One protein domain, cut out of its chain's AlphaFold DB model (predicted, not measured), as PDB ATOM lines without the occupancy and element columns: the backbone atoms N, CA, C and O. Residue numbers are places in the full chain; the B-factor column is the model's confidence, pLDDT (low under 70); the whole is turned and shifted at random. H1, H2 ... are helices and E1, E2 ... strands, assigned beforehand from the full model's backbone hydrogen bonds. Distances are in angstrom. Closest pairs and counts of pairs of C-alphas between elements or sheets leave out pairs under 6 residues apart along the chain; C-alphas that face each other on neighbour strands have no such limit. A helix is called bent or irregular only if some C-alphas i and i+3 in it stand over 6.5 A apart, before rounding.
ATOM      1  N   GLU A 847     -12.848 -20.247  28.616       82.75
ATOM      2  CA  GLU A 847     -12.697 -19.327  29.736       82.75
ATOM      3  C   GLU A 847     -13.117 -17.910  29.314       82.75
ATOM      4  O   GLU A 847     -12.728 -17.400  28.258       82.75
ATOM      5  N   THR A 848     -13.962 -17.291  30.132       89.25
ATOM      6  CA  THR A 848     -14.509 -15.945  29.922       89.25
ATOM      7  C   THR A 848     -14.338 -15.119  31.181       89.25
ATOM      8  O   THR A 848     -14.158 -15.666  32.262       89.25
ATOM      9  N   LEU A 849     -14.385 -13.801  31.051       91.19
ATOM     10  CA  LEU A 849     -14.363 -12.867  32.161       91.19
ATOM     11  C   LEU A 849     -15.782 -12.350  32.396       91.19
ATOM     12  O   LEU A 849     -16.316 -11.629  31.550       91.19
ATOM     13  N   ALA A 850     -16.384 -12.727  33.524       93.06
ATOM     14  CA  ALA A 850     -17.726 -12.290  33.876       93.06
ATOM     15  C   ALA A 850     -17.713 -10.822  34.332       93.06
ATOM     16  O   ALA A 850     -16.983 -10.436  35.252       93.06
ATOM     17  N   VAL A 851     -18.540 -10.005  33.686       94.25
ATOM     18  CA  VAL A 851     -18.770  -8.596  34.025       94.25
ATOM     19  C   VAL A 851     -20.267  -8.350  34.115       94.25
ATOM     20  O   VAL A 851     -21.029  -8.908  33.339       94.25
ATOM     21  N   ILE A 852     -20.690  -7.517  35.052       94.62
ATOM     22  CA  ILE A 852     -22.087  -7.148  35.256       94.62
ATOM     23  C   ILE A 852     -22.310  -5.779  34.617       94.62
ATOM     24  O   ILE A 852     -21.510  -4.867  34.834       94.62
ATOM     25  N   HIS A 853     -23.378  -5.629  33.845       94.38
ATOM     26  CA  HIS A 853     -23.805  -4.355  33.281       94.38
ATOM     27  C   HIS A 853     -25.121  -3.915  33.930       94.38
ATOM     28  O   HIS A 853     -26.138  -4.600  33.813       94.38
ATOM     29  N   ASP A 854     -25.086  -2.776  34.618       88.31
ATOM     30  CA  ASP A 854     -26.231  -2.159  35.290       88.31
ATOM     31  C   ASP A 854     -26.476  -0.726  34.775       88.31
ATOM     32  O   ASP A 854     -25.836  -0.259  33.830       88.31
ATOM     33  N   GLU A 855     -27.425  -0.011  35.384       85.31
ATOM     34  CA  GLU A 855     -27.764   1.376  35.027       85.31
ATOM     35  C   GLU A 855     -26.604   2.378  35.200       85.31
ATOM     36  O   GLU A 855     -26.635   3.476  34.642       85.31
ATOM     37  N   HIS A 856     -25.555   1.997  35.931       80.81
ATOM     38  CA  HIS A 856     -24.363   2.798  36.190       80.81
ATOM     39  C   HIS A 856     -23.137   2.329  35.382       80.81
ATOM     40  O   HIS A 856     -22.026   2.815  35.611       80.81
ATOM     41  N   GLY A 857     -23.317   1.416  34.421       87.50
ATOM     42  CA  GLY A 857     -22.272   0.917  33.527       87.50
ATOM     43  C   GLY A 857     -21.771  -0.475  33.907       87.50
ATOM     44  O   GLY A 857     -22.530  -1.327  34.360       87.50
ATOM     45  N   TYR A 858     -20.480  -0.735  33.688       92.25
ATOM     46  CA  TYR A 858     -19.892  -2.050  33.945       92.25
ATOM     47  C   TYR A 858     -19.313  -2.145  35.360       92.25
ATOM     48  O   TYR A 858     -18.651  -1.228  35.850       92.25
ATOM     49  N   ARG A 859     -19.485  -3.302  35.992       92.06
ATOM     50  CA  ARG A 859     -18.745  -3.710  37.189       92.06
ATOM     51  C   ARG A 859     -18.218  -5.134  37.036       92.06
ATOM     52  O   ARG A 859     -18.817  -5.955  36.350       92.06
ATOM     53  N   SER A 860     -17.085  -5.448  37.650       89.50
ATOM     54  CA  SER A 860     -16.596  -6.832  37.710       89.50
ATOM     55  C   SER A 860     -17.470  -7.685  38.631       89.50
ATOM     56  O   SER A 860     -18.176  -7.149  39.488       89.50
ATOM     57  N   LEU A 861     -17.364  -9.009  38.516       85.00
ATOM     58  CA  LEU A 861     -18.029  -9.943  39.428       85.00
ATOM     59  C   LEU A 861     -17.635  -9.735  40.907       85.00
ATOM     60  O   LEU A 861     -18.421 -10.029  41.800       85.00
ATOM     61  N   LEU A 862     -16.440  -9.189  41.162       75.12
ATOM     62  CA  LEU A 862     -15.951  -8.848  42.503       75.12
ATOM     63  C   LEU A 862     -16.276  -7.407  42.939       75.12
ATOM     64  O   LEU A 862     -15.801  -6.962  43.978       75.12
ATOM     65  N   GLY A 863     -17.066  -6.662  42.162       81.44
ATOM     66  CA  GLY A 863     -17.601  -5.356  42.562       81.44
ATOM     67  C   GLY A 863     -16.835  -4.120  42.074       81.44
ATOM     68  O   GLY A 863     -17.360  -3.017  42.194       81.44
ATOM     69  N   TYR A 864     -15.653  -4.255  41.459       82.44
ATOM     70  CA  TYR A 864     -14.941  -3.100  40.883       82.44
ATOM     71  C   TYR A 864     -15.760  -2.408  39.797       82.44
ATOM     72  O   TYR A 864     -16.163  -3.070  38.842       82.44
ATOM     73  N   ARG A 865     -15.949  -1.090  39.909       86.94
ATOM     74  CA  ARG A 865     -16.577  -0.253  38.875       86.94
ATOM     75  C   ARG A 865     -15.607  -0.003  37.718       86.94
ATOM     76  O   ARG A 865     -14.441   0.325  37.933       86.94
ATOM     77  N   LEU A 866     -16.104  -0.142  36.494       87.69
ATOM     78  CA  LEU A 866     -15.410   0.197  35.255       87.69
ATOM     79  C   LEU A 866     -16.113   1.394  34.596       87.69
ATOM     80  O   LEU A 866     -17.240   1.744  34.946       87.69
ATOM     81  N   GLY A 867     -15.458   2.018  33.617       81.94
ATOM     82  CA  GLY A 867     -16.103   3.017  32.763       81.94
ATOM     83  C   GLY A 867     -17.312   2.446  32.012       81.94
ATOM     84  O   GLY A 867     -17.446   1.232  31.852       81.94
ATOM     85  N   SER A 868     -18.177   3.320  31.495       83.62
ATOM     86  CA  SER A 868     -19.375   2.933  30.730       83.62
ATOM     87  C   SER A 868     -19.078   2.153  29.443       83.62
ATOM     88  O   SER A 868     -19.956   1.492  28.908       83.62
ATOM     89  N   ASP A 869     -17.840   2.194  28.952       83.44
ATOM     90  CA  ASP A 869     -17.308   1.424  27.823       83.44
ATOM     91  C   ASP A 869     -16.449   0.214  28.258       83.44
ATOM     92  O   ASP A 869     -15.821  -0.449  27.426       83.44
ATOM     93  N   GLY A 870     -16.392  -0.063  29.565       85.38
ATOM     94  CA  GLY A 870     -15.518  -1.059  30.185       85.38
ATOM     95  C   GLY A 870     -14.110  -0.544  30.502       85.38
ATOM     96  O   GLY A 870     -13.222  -1.350  30.784       85.38
ATOM     97  N   SER A 871     -13.860   0.769  30.416       84.75
ATOM     98  CA  SER A 871     -12.531   1.347  30.640       84.75
ATOM     99  C   SER A 871     -12.013   1.109  32.057       84.75
ATOM    100  O   SER A 871     -12.724   1.286  33.043       84.75
ATOM    101  N   VAL A 872     -10.728   0.761  32.139       81.69
ATOM    102  CA  VAL A 872      -9.957   0.605  33.386       81.69
ATOM    103  C   VAL A 872      -8.926   1.725  33.561       81.69
ATOM    104  O   VAL A 872      -7.919   1.573  34.251       81.69
ATOM    105  N   LYS A 873      -9.121   2.860  32.879       79.00
ATOM    106  CA  LYS A 873      -8.207   4.002  32.962       79.00
ATOM    107  C   LYS A 873      -8.188   4.556  34.391       79.00
ATOM    108  O   LYS A 873      -9.231   4.910  34.923       79.00
ATOM    109  N   GLY A 874      -6.993   4.678  34.969       72.06
ATOM    110  CA  GLY A 874      -6.804   5.178  36.334       72.06
ATOM    111  C   GLY A 874      -6.934   4.110  37.422       72.06
ATOM    112  O   GLY A 874      -6.649   4.413  38.575       72.06
ATOM    113  N   LEU A 875      -7.298   2.868  37.075       75.38
ATOM    114  CA  LEU A 875      -7.240   1.759  38.022       75.38
ATOM    115  C   LEU A 875      -5.787   1.281  38.196       75.38
ATOM    116  O   LEU A 875      -5.085   1.114  37.191       75.38
ATOM    117  N   PRO A 876      -5.338   1.014  39.435       73.56
ATOM    118  CA  PRO A 876      -4.058   0.361  39.683       73.56
ATOM    119  C   PRO A 876      -3.996  -1.032  39.046       73.56
ATOM    120  O   PRO A 876      -5.006  -1.731  38.944       73.56
ATOM    121  N   ASP A 877      -2.792  -1.492  38.703       70.75
ATOM    122  CA  ASP A 877      -2.569  -2.837  38.156       70.75
ATOM    123  C   ASP A 877      -3.154  -3.949  39.040       70.75
ATOM    124  O   ASP A 877      -3.699  -4.921  38.524       70.75
ATOM    125  N   ALA A 878      -3.077  -3.792  40.364       70.44
ATOM    126  CA  ALA A 878      -3.648  -4.736  41.319       70.44
ATOM    127  C   ALA A 878      -5.175  -4.868  41.161       70.44
ATOM    128  O   ALA A 878      -5.692  -5.981  41.166       70.44
ATOM    129  N   ALA A 879      -5.890  -3.760  40.930       75.50
ATOM    130  CA  ALA A 879      -7.331  -3.780  40.676       75.50
ATOM    131  C   ALA A 879      -7.660  -4.443  39.328       75.50
ATOM    132  O   ALA A 879      -8.629  -5.188  39.214       75.50
ATOM    133  N   VAL A 880      -6.820  -4.246  38.306       79.12
ATOM    134  CA  VAL A 880      -6.972  -4.925  37.006       79.12
ATOM    135  C   VAL A 880      -6.782  -6.437  37.142       79.12
ATOM    136  O   VAL A 880      -7.520  -7.203  36.525       79.12
ATOM    137  N   GLU A 881      -5.831  -6.887  37.961       76.31
ATOM    138  CA  GLU A 881      -5.687  -8.312  38.271       76.31
ATOM    139  C   GLU A 881      -6.868  -8.843  39.095       76.31
ATOM    140  O   GLU A 881      -7.346  -9.941  38.812       76.31
ATOM    141  N   ALA A 882      -7.389  -8.059  40.044       76.44
ATOM    142  CA  ALA A 882      -8.574  -8.417  40.821       76.44
ATOM    143  C   ALA A 882      -9.805  -8.631  39.921       76.44
ATOM    144  O   ALA A 882     -10.529  -9.611  40.083       76.44
ATOM    145  N   ILE A 883     -10.000  -7.784  38.903       84.38
ATOM    146  CA  ILE A 883     -11.059  -7.967  37.898       84.38
ATOM    147  C   ILE A 883     -10.941  -9.350  37.242       84.38
ATOM    148  O   ILE A 883     -11.940 -10.059  37.143       84.38
ATOM    149  N   ARG A 884      -9.729  -9.776  36.856       83.06
ATOM    150  CA  ARG A 884      -9.479 -11.066  36.176       83.06
ATOM    151  C   ARG A 884      -9.789 -12.287  37.045       83.06
ATOM    152  O   ARG A 884      -9.965 -13.371  36.501       83.06
ATOM    153  N   LEU A 885      -9.920 -12.125  38.362       81.25
ATOM    154  CA  LEU A 885     -10.362 -13.199  39.257       81.25
ATOM    155  C   LEU A 885     -11.841 -13.569  39.051       81.25
ATOM    156  O   LEU A 885     -12.263 -14.645  39.469       81.25
ATOM    157  N   GLY A 886     -12.615 -12.725  38.359       86.94
ATOM    158  CA  GLY A 886     -13.959 -13.037  37.869       86.94
ATOM    159  C   GLY A 886     -13.978 -13.929  36.621       86.94
ATOM    160  O   GLY A 886     -14.979 -13.938  35.904       86.94
ATOM    161  N   SER A 887     -12.881 -14.624  36.301       88.00
ATOM    162  CA  SER A 887     -12.853 -15.544  35.164       88.00
ATOM    163  C   SER A 887     -13.665 -16.804  35.459       88.00
ATOM    164  O   SER A 887     -13.526 -17.385  36.529       88.00
ATOM    165  N   VAL A 888     -14.505 -17.221  34.515       89.31
ATOM    166  CA  VAL A 888     -15.448 -18.338  34.633       89.31
ATOM    167  C   VAL A 888     -15.396 -19.182  33.357       89.31
ATOM    168  O   VAL A 888     -15.330 -18.640  32.248       89.31
ATOM    169  N   ARG A 889     -15.450 -20.514  33.490       88.25
ATOM    170  CA  ARG A 889     -15.594 -21.417  32.337       88.25
ATOM    171  C   ARG A 889     -17.051 -21.584  31.945       88.25
ATOM    172  O   ARG A 889     -17.907 -21.801  32.796       88.25
ATOM    173  N   LEU A 890     -17.309 -21.529  30.644       90.12
ATOM    174  CA  LEU A 890     -18.639 -21.764  30.098       90.12
ATOM    175  C   LEU A 890     -19.026 -23.254  30.173       90.12
ATOM    176  O   LEU A 890     -18.144 -24.114  30.067       90.12
ATOM    177  N   PRO A 891     -20.328 -23.572  30.279       89.06
ATOM    178  CA  PRO A 891     -20.851 -24.913  30.032       89.06
ATOM    179  C   PRO A 891     -20.497 -25.414  28.629       89.06
ATOM    180  O   PRO A 891     -20.404 -24.618  27.691       89.06
ATOM    181  N   SER A 892     -20.328 -26.730  28.470       83.19
ATOM    182  CA  SER A 892     -19.902 -27.345  27.204       83.19
ATOM    183  C   SER A 892     -20.839 -27.067  26.034       83.19
ATOM    184  O   SER A 892     -20.371 -26.821  24.921       83.19
ATOM    185  N   ALA A 893     -22.142 -26.973  26.303       84.50
ATOM    186  CA  ALA A 893     -23.154 -26.577  25.327       84.50
ATOM    187  C   ALA A 893     -22.960 -25.154  24.766       84.50
ATOM    188  O   ALA A 893     -23.466 -24.856  23.689       84.50
ATOM    189  N   CYS A 894     -22.222 -24.287  25.465       87.75
ATOM    190  CA  CYS A 894     -22.011 -22.885  25.097       87.75
ATOM    191  C   CYS A 894     -20.604 -22.604  24.550       87.75
ATOM    192  O   CYS A 894     -20.281 -21.447  24.286       87.75
ATOM    193  N   TRP A 895     -19.729 -23.608  24.417       86.00
ATOM    194  CA  TRP A 895     -18.333 -23.371  24.025       86.00
ATOM    195  C   TRP A 895     -18.203 -22.763  22.626       86.00
ATOM    196  O   TRP A 895     -17.469 -21.791  22.466       86.00
ATOM    197  N   SER A 896     -18.950 -23.265  21.638       83.25
ATOM    198  CA  SER A 896     -18.929 -22.739  20.263       83.25
ATOM    199  C   SER A 896     -19.285 -21.255  20.201       83.25
ATOM    200  O   SER A 896     -18.586 -20.468  19.568       83.25
ATOM    201  N   ASP A 897     -20.345 -20.852  20.897       85.00
ATOM    202  CA  ASP A 897     -20.786 -19.458  20.948       85.00
ATOM    203  C   ASP A 897     -19.861 -18.606  21.822       85.00
ATOM    204  O   ASP A 897     -19.592 -17.443  21.524       85.00
ATOM    205  N   GLY A 898     -19.305 -19.207  22.871       79.12
ATOM    206  CA  GLY A 898     -18.291 -18.608  23.725       79.12
ATOM    207  C   GLY A 898     -17.021 -18.208  22.979       79.12
ATOM    208  O   GLY A 898     -16.402 -17.201  23.317       79.12
ATOM    209  N   GLU A 899     -16.629 -18.953  21.944       78.12
ATOM    210  CA  GLU A 899     -15.504 -18.589  21.073       78.12
ATOM    211  C   GLU A 899     -15.741 -17.304  20.274       78.12
ATOM    212  O   GLU A 899     -14.777 -16.645  19.876       78.12
ATOM    213  N   LEU A 900     -17.004 -16.909  20.096       83.38
ATOM    214  CA  LEU A 900     -17.399 -15.695  19.383       83.38
ATOM    215  C   LEU A 900     -17.448 -14.455  20.288       83.38
ATOM    216  O   LEU A 900     -17.569 -13.334  19.778       83.38
ATOM    217  N   LEU A 901     -17.339 -14.630  21.610       88.38
ATOM    218  CA  LEU A 901     -17.308 -13.524  22.565       88.38
ATOM    219  C   LEU A 901     -16.078 -12.638  22.346       88.38
ATOM    220  O   LEU A 901     -14.973 -13.104  22.062       88.38
ATOM    221  N   LYS A 902     -16.273 -11.328  22.514       88.06
ATOM    222  CA  LYS A 902     -15.238 -10.307  22.314       88.06
ATOM    223  C   LYS A 902     -14.898  -9.602  23.632       88.06
ATOM    224  O   LYS A 902     -15.718  -9.604  24.551       88.06
ATOM    225  N   PRO A 903     -13.706  -8.993  23.740       87.81
ATOM    226  CA  PRO A 903     -13.406  -8.046  24.811       87.81
ATOM    227  C   PRO A 903     -14.396  -6.875  24.831       87.81
ATOM    228  O   PRO A 903     -14.964  -6.528  23.790       87.81
ATOM    229  N   LEU A 904     -14.563  -6.230  25.993       89.69
ATOM    230  CA  LEU A 904     -15.310  -4.970  26.073       89.69
ATOM    231  C   LEU A 904     -14.656  -3.887  25.187       89.69
ATOM    232  O   LEU A 904     -13.440  -3.929  24.977       89.69
ATOM    233  N   PRO A 905     -15.416  -2.889  24.691       86.31
ATOM    234  CA  PRO A 905     -14.909  -1.889  23.744       86.31
ATOM    235  C   PRO A 905     -13.619  -1.176  24.181       86.31
ATOM    236  O   PRO A 905     -12.727  -0.951  23.359       86.31
ATOM    237  N   ALA A 906     -13.488  -0.851  25.471       84.38
ATOM    238  CA  ALA A 906     -12.305  -0.181  26.010       84.38
ATOM    239  C   ALA A 906     -11.082  -1.096  26.200       84.38
ATOM    240  O   ALA A 906      -9.969  -0.605  26.418       84.38
ATOM    241  N   TRP A 907     -11.247  -2.418  26.110       84.62
ATOM    242  CA  TRP A 907     -10.169  -3.404  26.227       84.62
ATOM    243  C   TRP A 907      -9.445  -3.557  24.879       84.62
ATOM    244  O   TRP A 907      -9.334  -4.634  24.305       84.62
ATOM    245  N   ASN A 908      -8.972  -2.439  24.329       70.88
ATOM    246  CA  ASN A 908      -8.280  -2.388  23.044       70.88
ATOM    247  C   ASN A 908      -6.752  -2.351  23.253       70.88
ATOM    248  O   ASN A 908      -6.276  -1.506  24.017       70.88
ATOM    249  N   PRO A 909      -5.955  -3.168  22.528       56.12
ATOM    250  CA  PRO A 909      -4.490  -3.099  22.555       56.12
ATOM    251  C   PRO A 909      -3.884  -1.728  22.211       56.12
ATOM    252  O   PRO A 909      -2.744  -1.466  22.587       56.12
ATOM    253  N   LEU A 910      -4.610  -0.873  21.477       53.53
ATOM    254  CA  LEU A 910      -4.182   0.485  21.106       53.53
ATOM    255  C   LEU A 910      -4.413   1.524  22.216       53.53
ATOM    256  O   LEU A 910      -3.962   2.662  22.092       53.53
ATOM    257  N   SER A 911      -5.114   1.158  23.293       54.56
ATOM    258  CA  SER A 911      -5.271   2.014  24.467       54.56
ATOM    259  C   SER A 911      -3.963   2.016  25.265       54.56
ATOM    260  O   SER A 911      -3.517   0.977  25.744       54.56
ATOM    261  N   TYR A 912      -3.331   3.185  25.418       46.22
ATOM    262  CA  TYR A 912      -2.047   3.339  26.124       46.22
ATOM    263  C   TYR A 912      -2.133   3.114  27.651       46.22
ATOM    264  O   TYR A 912      -1.122   3.221  28.339       46.22
ATOM    265  N   ALA A 913      -3.310   2.793  28.201       52.03
ATOM    266  CA  ALA A 913      -3.464   2.451  29.613       52.03
ATOM    267  C   ALA A 913      -2.993   1.006  29.871       52.03
ATOM    268  O   ALA A 913      -3.582   0.056  29.351       52.03
ATOM    269  N   GLY A 914      -1.950   0.830  30.692       55.25
ATOM    270  CA  GLY A 914      -1.305  -0.468  30.957       55.25
ATOM    271  C   GLY A 914      -2.266  -1.598  31.355       55.25
ATOM    272  O   GLY A 914      -2.101  -2.729  30.892       55.25
ATOM    273  N   GLY A 915      -3.321  -1.277  32.111       62.38
ATOM    274  CA  GLY A 915      -4.378  -2.213  32.497       62.38
ATOM    275  C   GLY A 915      -5.244  -2.719  31.335       62.38
ATOM    276  O   GLY A 915      -5.522  -3.914  31.242       62.38
ATOM    277  N   ALA A 916      -5.609  -1.847  30.388       64.12
ATOM    278  CA  ALA A 916      -6.469  -2.209  29.253       64.12
ATOM    279  C   ALA A 916      -5.804  -3.252  28.343       64.12
ATOM    280  O   ALA A 916      -6.467  -4.148  27.823       64.12
ATOM    281  N   ARG A 917      -4.472  -3.202  28.215       63.66
ATOM    282  CA  ARG A 917      -3.695  -4.193  27.460       63.66
ATOM    283  C   ARG A 917      -3.771  -5.601  28.063       63.66
ATOM    284  O   ARG A 917      -3.679  -6.569  27.311       63.66
ATOM    285  N   ARG A 918      -3.932  -5.731  29.387       70.56
ATOM    286  CA  ARG A 918      -4.052  -7.035  30.073       70.56
ATOM    287  C   ARG A 918      -5.419  -7.678  29.867       70.56
ATOM    288  O   ARG A 918      -5.500  -8.897  29.790       70.56
ATOM    289  N   LEU A 919      -6.461  -6.859  29.727       77.00
ATOM    290  CA  LEU A 919      -7.834  -7.304  29.471       77.00
ATOM    291  C   LEU A 919      -8.156  -7.434  27.978       77.00
ATOM    292  O   LEU A 919      -9.164  -8.030  27.614       77.00
ATOM    293  N   ALA A 920      -7.289  -6.931  27.096       72.00
ATOM    294  CA  ALA A 920      -7.532  -6.878  25.654       72.00
ATOM    295  C   ALA A 920      -7.725  -8.235  24.960       72.00
ATOM    296  O   ALA A 920      -8.058  -8.289  23.778       72.00
ATOM    297  N   ARG A 921      -7.476  -9.333  25.674       70.62
ATOM    298  CA  ARG A 921      -7.659 -10.707  25.195       70.62
ATOM    299  C   ARG A 921      -8.759 -11.457  25.949       70.62
ATOM    300  O   ARG A 921      -9.073 -12.581  25.577       70.62
ATOM    301  N   SER A 922      -9.333 -10.854  26.987       82.31
ATOM    302  CA  SER A 922     -10.365 -11.478  27.808       82.31
ATOM    303  C   SER A 922     -11.707 -11.412  27.091       82.31
ATOM    304  O   SER A 922     -12.171 -10.335  26.721       82.31
ATOM    305  N   ARG A 923     -12.338 -12.570  26.894       87.62
ATOM    306  CA  ARG A 923     -13.694 -12.681  26.344       87.62
ATOM    307  C   ARG A 923     -14.690 -12.255  27.416       87.62
ATOM    308  O   ARG A 923     -14.740 -12.899  28.458       87.62
ATOM    309  N   ALA A 924     -15.443 -11.181  27.198       92.69
ATOM    310  CA  ALA A 924     -16.382 -10.688  28.202       92.69
ATOM    311  C   ALA A 924     -17.701 -11.475  28.146       92.69
ATOM    312  O   ALA A 924     -18.374 -11.476  27.115       92.69
ATOM    313  N   LEU A 925     -18.079 -12.113  29.256       95.31
ATOM    314  CA  LEU A 925     -19.439 -12.602  29.483       95.31
ATOM    315  C   LEU A 925     -20.194 -11.511  30.247       95.31
ATOM    316  O   LEU A 925     -19.939 -11.298  31.432       95.31
ATOM    317  N   VAL A 926     -21.072 -10.789  29.553       95.19
ATOM    318  CA  VAL A 926     -21.823  -9.672  30.139       95.19
ATOM    319  C   VAL A 926     -23.106 -10.199  30.772       95.19
ATOM    320  O   VAL A 926     -24.015 -10.623  30.062       95.19
ATOM    321  N   LEU A 927     -23.150 -10.172  32.098       95.56
ATOM    322  CA  LEU A 927     -24.309 -10.478  32.925       95.56
ATOM    323  C   LEU A 927     -25.136  -9.206  33.162       95.56
ATOM    324  O   LEU A 927     -24.582  -8.108  33.254       95.56
ATOM    325  N   ASP A 928     -26.449  -9.344  33.298       94.69
ATOM    326  CA  ASP A 928     -27.326  -8.273  33.772       94.69
ATOM    327  C   ASP A 928     -27.276  -8.113  35.307       94.69
ATOM    328  O   ASP A 928     -26.500  -8.774  36.007       94.69
ATOM    329  N   ALA A 929     -28.093  -7.202  35.844       91.25
ATOM    330  CA  ALA A 929     -28.174  -6.934  37.280       91.25
ATOM    331  C   ALA A 929     -28.618  -8.156  38.111       91.25
ATOM    332  O   ALA A 929     -28.227  -8.254  39.275       91.25
ATOM    333  N   ASP A 930     -29.346  -9.096  37.501       91.56
ATOM    334  CA  ASP A 930     -29.807 -10.353  38.102       91.56
ATOM    335  C   ASP A 930     -28.811 -11.508  37.876       91.56
ATOM    336  O   ASP A 930     -29.125 -12.677  38.122       91.56
ATOM    337  N   LEU A 931     -27.594 -11.185  37.416       94.94
ATOM    338  CA  LEU A 931     -26.512 -12.119  37.105       94.94
ATOM    339  C   LEU A 931     -26.853 -13.110  35.982       94.94
ATOM    340  O   LEU A 931     -26.317 -14.221  35.951       94.94
ATOM    341  N   ARG A 932     -27.723 -12.723  35.045       95.56
ATOM    342  CA  ARG A 932     -28.143 -13.555  33.910       95.56
ATOM    343  C   ARG A 932     -27.505 -13.100  32.602       95.56
ATOM    344  O   ARG A 932     -27.217 -11.925  32.403       95.56
ATOM    345  N   ALA A 933     -27.295 -14.037  31.684       95.25
ATOM    346  CA  ALA A 933     -26.853 -13.764  30.320       95.25
ATOM    347  C   ALA A 933     -27.493 -14.739  29.331       95.25
ATOM    348  O   ALA A 933     -27.927 -15.826  29.701       95.25
ATOM    349  N   ARG A 934     -27.513 -14.358  28.052       93.50
ATOM    350  CA  ARG A 934     -27.914 -15.243  26.953       93.50
ATOM    351  C   ARG A 934     -26.728 -15.519  26.052       93.50
ATOM    352  O   ARG A 934     -26.057 -14.584  25.613       93.50
ATOM    353  N   LEU A 935     -26.483 -16.792  25.761       93.06
ATOM    354  CA  LEU A 935     -25.388 -17.220  24.897       93.06
ATOM    355  C   LEU A 935     -25.795 -18.482  24.136       93.06
ATOM    356  O   LEU A 935     -26.279 -19.430  24.742       93.06
ATOM    357  N   GLY A 936     -25.637 -18.490  22.810       86.31
ATOM    358  CA  GLY A 936     -25.960 -19.667  21.989       86.31
ATOM    359  C   GLY A 936     -27.424 -20.121  22.058       86.31
ATOM    360  O   GLY A 936     -27.708 -21.308  21.940       86.31
ATOM    361  N   GLY A 937     -28.365 -19.198  22.302       88.94
ATOM    362  CA  GLY A 937     -29.785 -19.523  22.495       88.94
ATOM    363  C   GLY A 937     -30.097 -20.213  23.827       88.94
ATOM    364  O   GLY A 937     -31.134 -20.868  23.944       88.94
ATOM    365  N   ARG A 938     -29.197 -20.105  24.811       92.19
ATOM    366  CA  ARG A 938     -29.346 -20.648  26.164       92.19
ATOM    367  C   ARG A 938     -29.319 -19.535  27.205       92.19
ATOM    368  O   ARG A 938     -28.579 -18.556  27.051       92.19
ATOM    369  N   SER A 939     -30.084 -19.725  28.276       94.50
ATOM    370  CA  SER A 939     -30.114 -18.844  29.443       94.50
ATOM    371  C   SER A 939     -29.067 -19.298  30.453       94.50
ATOM    372  O   SER A 939     -29.083 -20.439  30.908       94.50
ATOM    373  N   LEU A 940     -28.156 -18.400  30.815       95.62
ATOM    374  CA  LEU A 940     -27.129 -18.621  31.824       95.62
ATOM    375  C   LEU A 940     -27.412 -17.752  33.046       95.62
ATOM    376  O   LEU A 940     -27.815 -16.597  32.900       95.62
ATOM    377  N   ARG A 941     -27.136 -18.267  34.245       95.75
ATOM    378  CA  ARG A 941     -27.187 -17.496  35.495       95.75
ATOM    379  C   ARG A 941     -25.950 -17.769  36.329       95.75
ATOM    380  O   ARG A 941     -25.616 -18.924  36.559       95.75
ATOM    381  N   TYR A 942     -25.276 -16.729  36.803       95.12
ATOM    382  CA  TYR A 942     -24.202 -16.898  37.770       95.12
ATOM    383  C   TYR A 942     -24.761 -16.897  39.194       95.12
ATOM    384  O   TYR A 942     -25.469 -15.980  39.604       95.12
ATOM    385  N   ASP A 943     -24.421 -17.931  39.950       93.81
ATOM    386  CA  ASP A 943     -24.757 -18.108  41.353       93.81
ATOM    387  C   ASP A 943     -23.462 -18.084  42.187       93.81
ATOM    388  O   ASP A 943     -22.511 -18.794  41.851       93.81
ATOM    389  N   PRO A 944     -23.356 -17.287  43.264       88.56
ATOM    390  CA  PRO A 944     -22.128 -17.231  44.063       88.56
ATOM    391  C   PRO A 944     -21.725 -18.574  44.691       88.56
ATOM    392  O   PRO A 944     -20.537 -18.836  44.900       88.56
ATOM    393  N   GLU A 945     -22.695 -19.440  44.988       88.94
ATOM    394  CA  GLU A 945     -22.446 -20.742  45.596       88.94
ATOM    395  C   GLU A 945     -22.219 -21.826  44.536       88.94
ATOM    396  O   GLU A 945     -21.235 -22.576  44.630       88.94
ATOM    397  N   LEU A 946     -23.102 -21.878  43.532       92.00
ATOM    398  CA  LEU A 946     -23.127 -22.915  42.494       92.00
ATOM    399  C   LEU A 946     -22.290 -22.578  41.249       92.00
ATOM    400  O   LEU A 946     -22.102 -23.435  40.393       92.00
ATOM    401  N   GLY A 947     -21.780 -21.357  41.120       92.94
ATOM    402  CA  GLY A 947     -21.079 -20.889  39.926       92.94
ATOM    403  C   GLY A 947     -22.021 -20.603  38.757       92.94
ATOM    404  O   GLY A 947     -23.188 -20.264  38.941       92.94
ATOM    405  N   LEU A 948     -21.506 -20.700  37.534       94.38
ATOM    406  CA  LEU A 948     -22.301 -20.492  36.329       94.38
ATOM    407  C   LEU A 948     -23.231 -21.686  36.090       94.38
ATOM    408  O   LEU A 948     -22.788 -22.829  36.052       94.38
ATOM    409  N   LEU A 949     -24.517 -21.400  35.941       93.75
ATOM    410  CA  LEU A 949     -25.582 -22.365  35.713       93.75
ATOM    411  C   LEU A 949     -26.108 -22.225  34.291       93.75
ATOM    412  O   LEU A 949     -26.286 -21.111  33.793       93.75
ATOM    413  N   ASP A 950     -26.401 -23.364  33.676       91.50
ATOM    414  CA  ASP A 950     -27.122 -23.452  32.415       91.50
ATOM    415  C   ASP A 950     -28.599 -23.753  32.698       91.50
ATOM    416  O   ASP A 950     -28.951 -24.849  33.131       91.50
ATOM    417  N   GLU A 951     -29.466 -22.761  32.490       89.69
ATOM    418  CA  GLU A 951     -30.912 -22.869  32.730       89.69
ATOM    419  C   GLU A 951     -31.671 -23.430  31.510       89.69
ATOM    420  O   GLU A 951     -32.900 -23.507  31.524       89.69
ATOM    421  N   GLY A 952     -30.958 -23.855  30.460       86.00
ATOM    422  CA  GLY A 952     -31.543 -24.460  29.268       86.00
ATOM    423  C   GLY A 952     -31.829 -23.474  28.128       86.00
ATOM    424  O   GLY A 952     -31.376 -22.326  28.150       86.00
ATOM    425  N   PRO A 953     -32.553 -23.922  27.082       85.38
ATOM    426  CA  PRO A 953     -32.876 -23.104  25.914       85.38
ATOM    427  C   PRO A 953     -33.737 -21.878  26.258       85.38
ATOM    428  O   PRO A 953     -34.656 -21.958  27.080       85.38
ATOM    429  N   ASP A 954     -33.486 -20.763  25.570       66.44
ATOM    430  CA  ASP A 954     -34.257 -19.522  25.688       66.44
ATOM    431  C   ASP A 954     -35.751 -19.785  25.405       66.44
ATOM    432  O   ASP A 954     -36.150 -20.068  24.276       66.44
TER     433      ASP A 954
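Overview. This is residues 847 to 954 of the 960 residues of the protein "CRISPR-associated endonuclease/helicase Cas3" of Streptomyces sp. DvalAA-19 (UniProt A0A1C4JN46). Two small twisted sheets sit partly face to face as a sandwich with crossed strands, the four strands E1, E2, E3 and E4 on one side and the three strands E5, E6 and E7 on the other. At the far end of the first sheet the short helices H1 and H3 lie side by side, with residues 872 to 876 and 908 to 913 at that same end, while the short helix H2 packs on the three-stranded sheet. The printed part has 108 residues, with three named helices and seven named strands in the order E1 E2 H1 E3 H2 H3 E4 E5 E6 E7, and its class is mixed, helices and strands. The sheet of E1 is branched and mixed; the other, in the order E5 E6 E7, is antiparallel. The whole is compact, with a radius of gyration of the C-alphas of 13.5 A, yet elongated, spanning 40 by 24 by 22 A.

Arrangement. In the branched sheet, strand E1, residues 847 to 854, has three neighbours in staggered pairing. E2, residues 857 to 860, and E3, residues 887 to 889, lie on one side of it, and E4, residues 924 to 927, on the other side. E1 and E2 are an antiparallel hairpin, with N 852 and O 859 at 2.8 A. E3 is antiparallel to E1, with N 848 and O 888 at 2.9 A. E4 is parallel to E1, with N 853 and O 927 at 2.8 A. E5, residues 932 to 935, E6, residues 938 to 943, and E7, residues 947 to 953, form a meander, each strand the antiparallel neighbour of the one before; N 933 and O 940 are 2.9 A apart, and N 943 and O 947 2.8 A. The two sheets face each other with their strands at 86 degrees; the closest C-alphas of E4 and E5 are those of Leu 927 and Ala 933, 4.9 A apart. H1, residues 877 to 884, stands at the level of the branched sheet, with a height of 1.3 A; its closest C-alpha to E2 is that of Ile 883, 5.7 A from that of Ser 860. H3, residues 914 to 919, touches H1 at a shallow tilt of 10 degrees, the same way, the closest C-alphas being those of Val 880 and Gly 915, 5.9 A apart. H2, residues 892 to 898, is on the sheet E5 E6 E7 at a height of 9.4 A, over E5 and across the strands at 70 degrees to E5 on the local plane; its closest C-alpha to E5 is that of Asp 897, 6.5 A from that of Leu 935. H2 only grazes the branched sheet. H2 is irregular, with C-alphas 893 and 896 at 7.6 A. In H1 every O i to N i+4 pair is within hydrogen-bond range; H2 has 1 of 3, beside 3 of 4 O i to N i+3 pairs, and H3 has 1 of 2.

Along the chain. E1 begins at C-alpha 847, (-12.697, -19.327, 29.736), and measures 22.6 A. E2 measures 10.5 A, E3 7.1 A, E4 9.2 A and E5 10.1 A. E6 measures 16.1 A, and E7 18.5 A, ending at C-alpha 953, (-32.876, -23.104, 25.914). H1 measures 10.9 A, H2 9.5 A and H3 9.6 A, H3 beginning at C-alpha 914, (-1.305, -0.468, 30.957).

Size, cuts and confidence. The two C-alphas farthest apart are those of Tyr 912 and Gly 952, 40.7 A. The printed part has no cut. The links from E2 to H1, 16 residues, and from H2 to H3, 15 residues, are long. The mean pLDDT of the printed part is 83.5, and residues 909 to 917 and residue 954 are under 70.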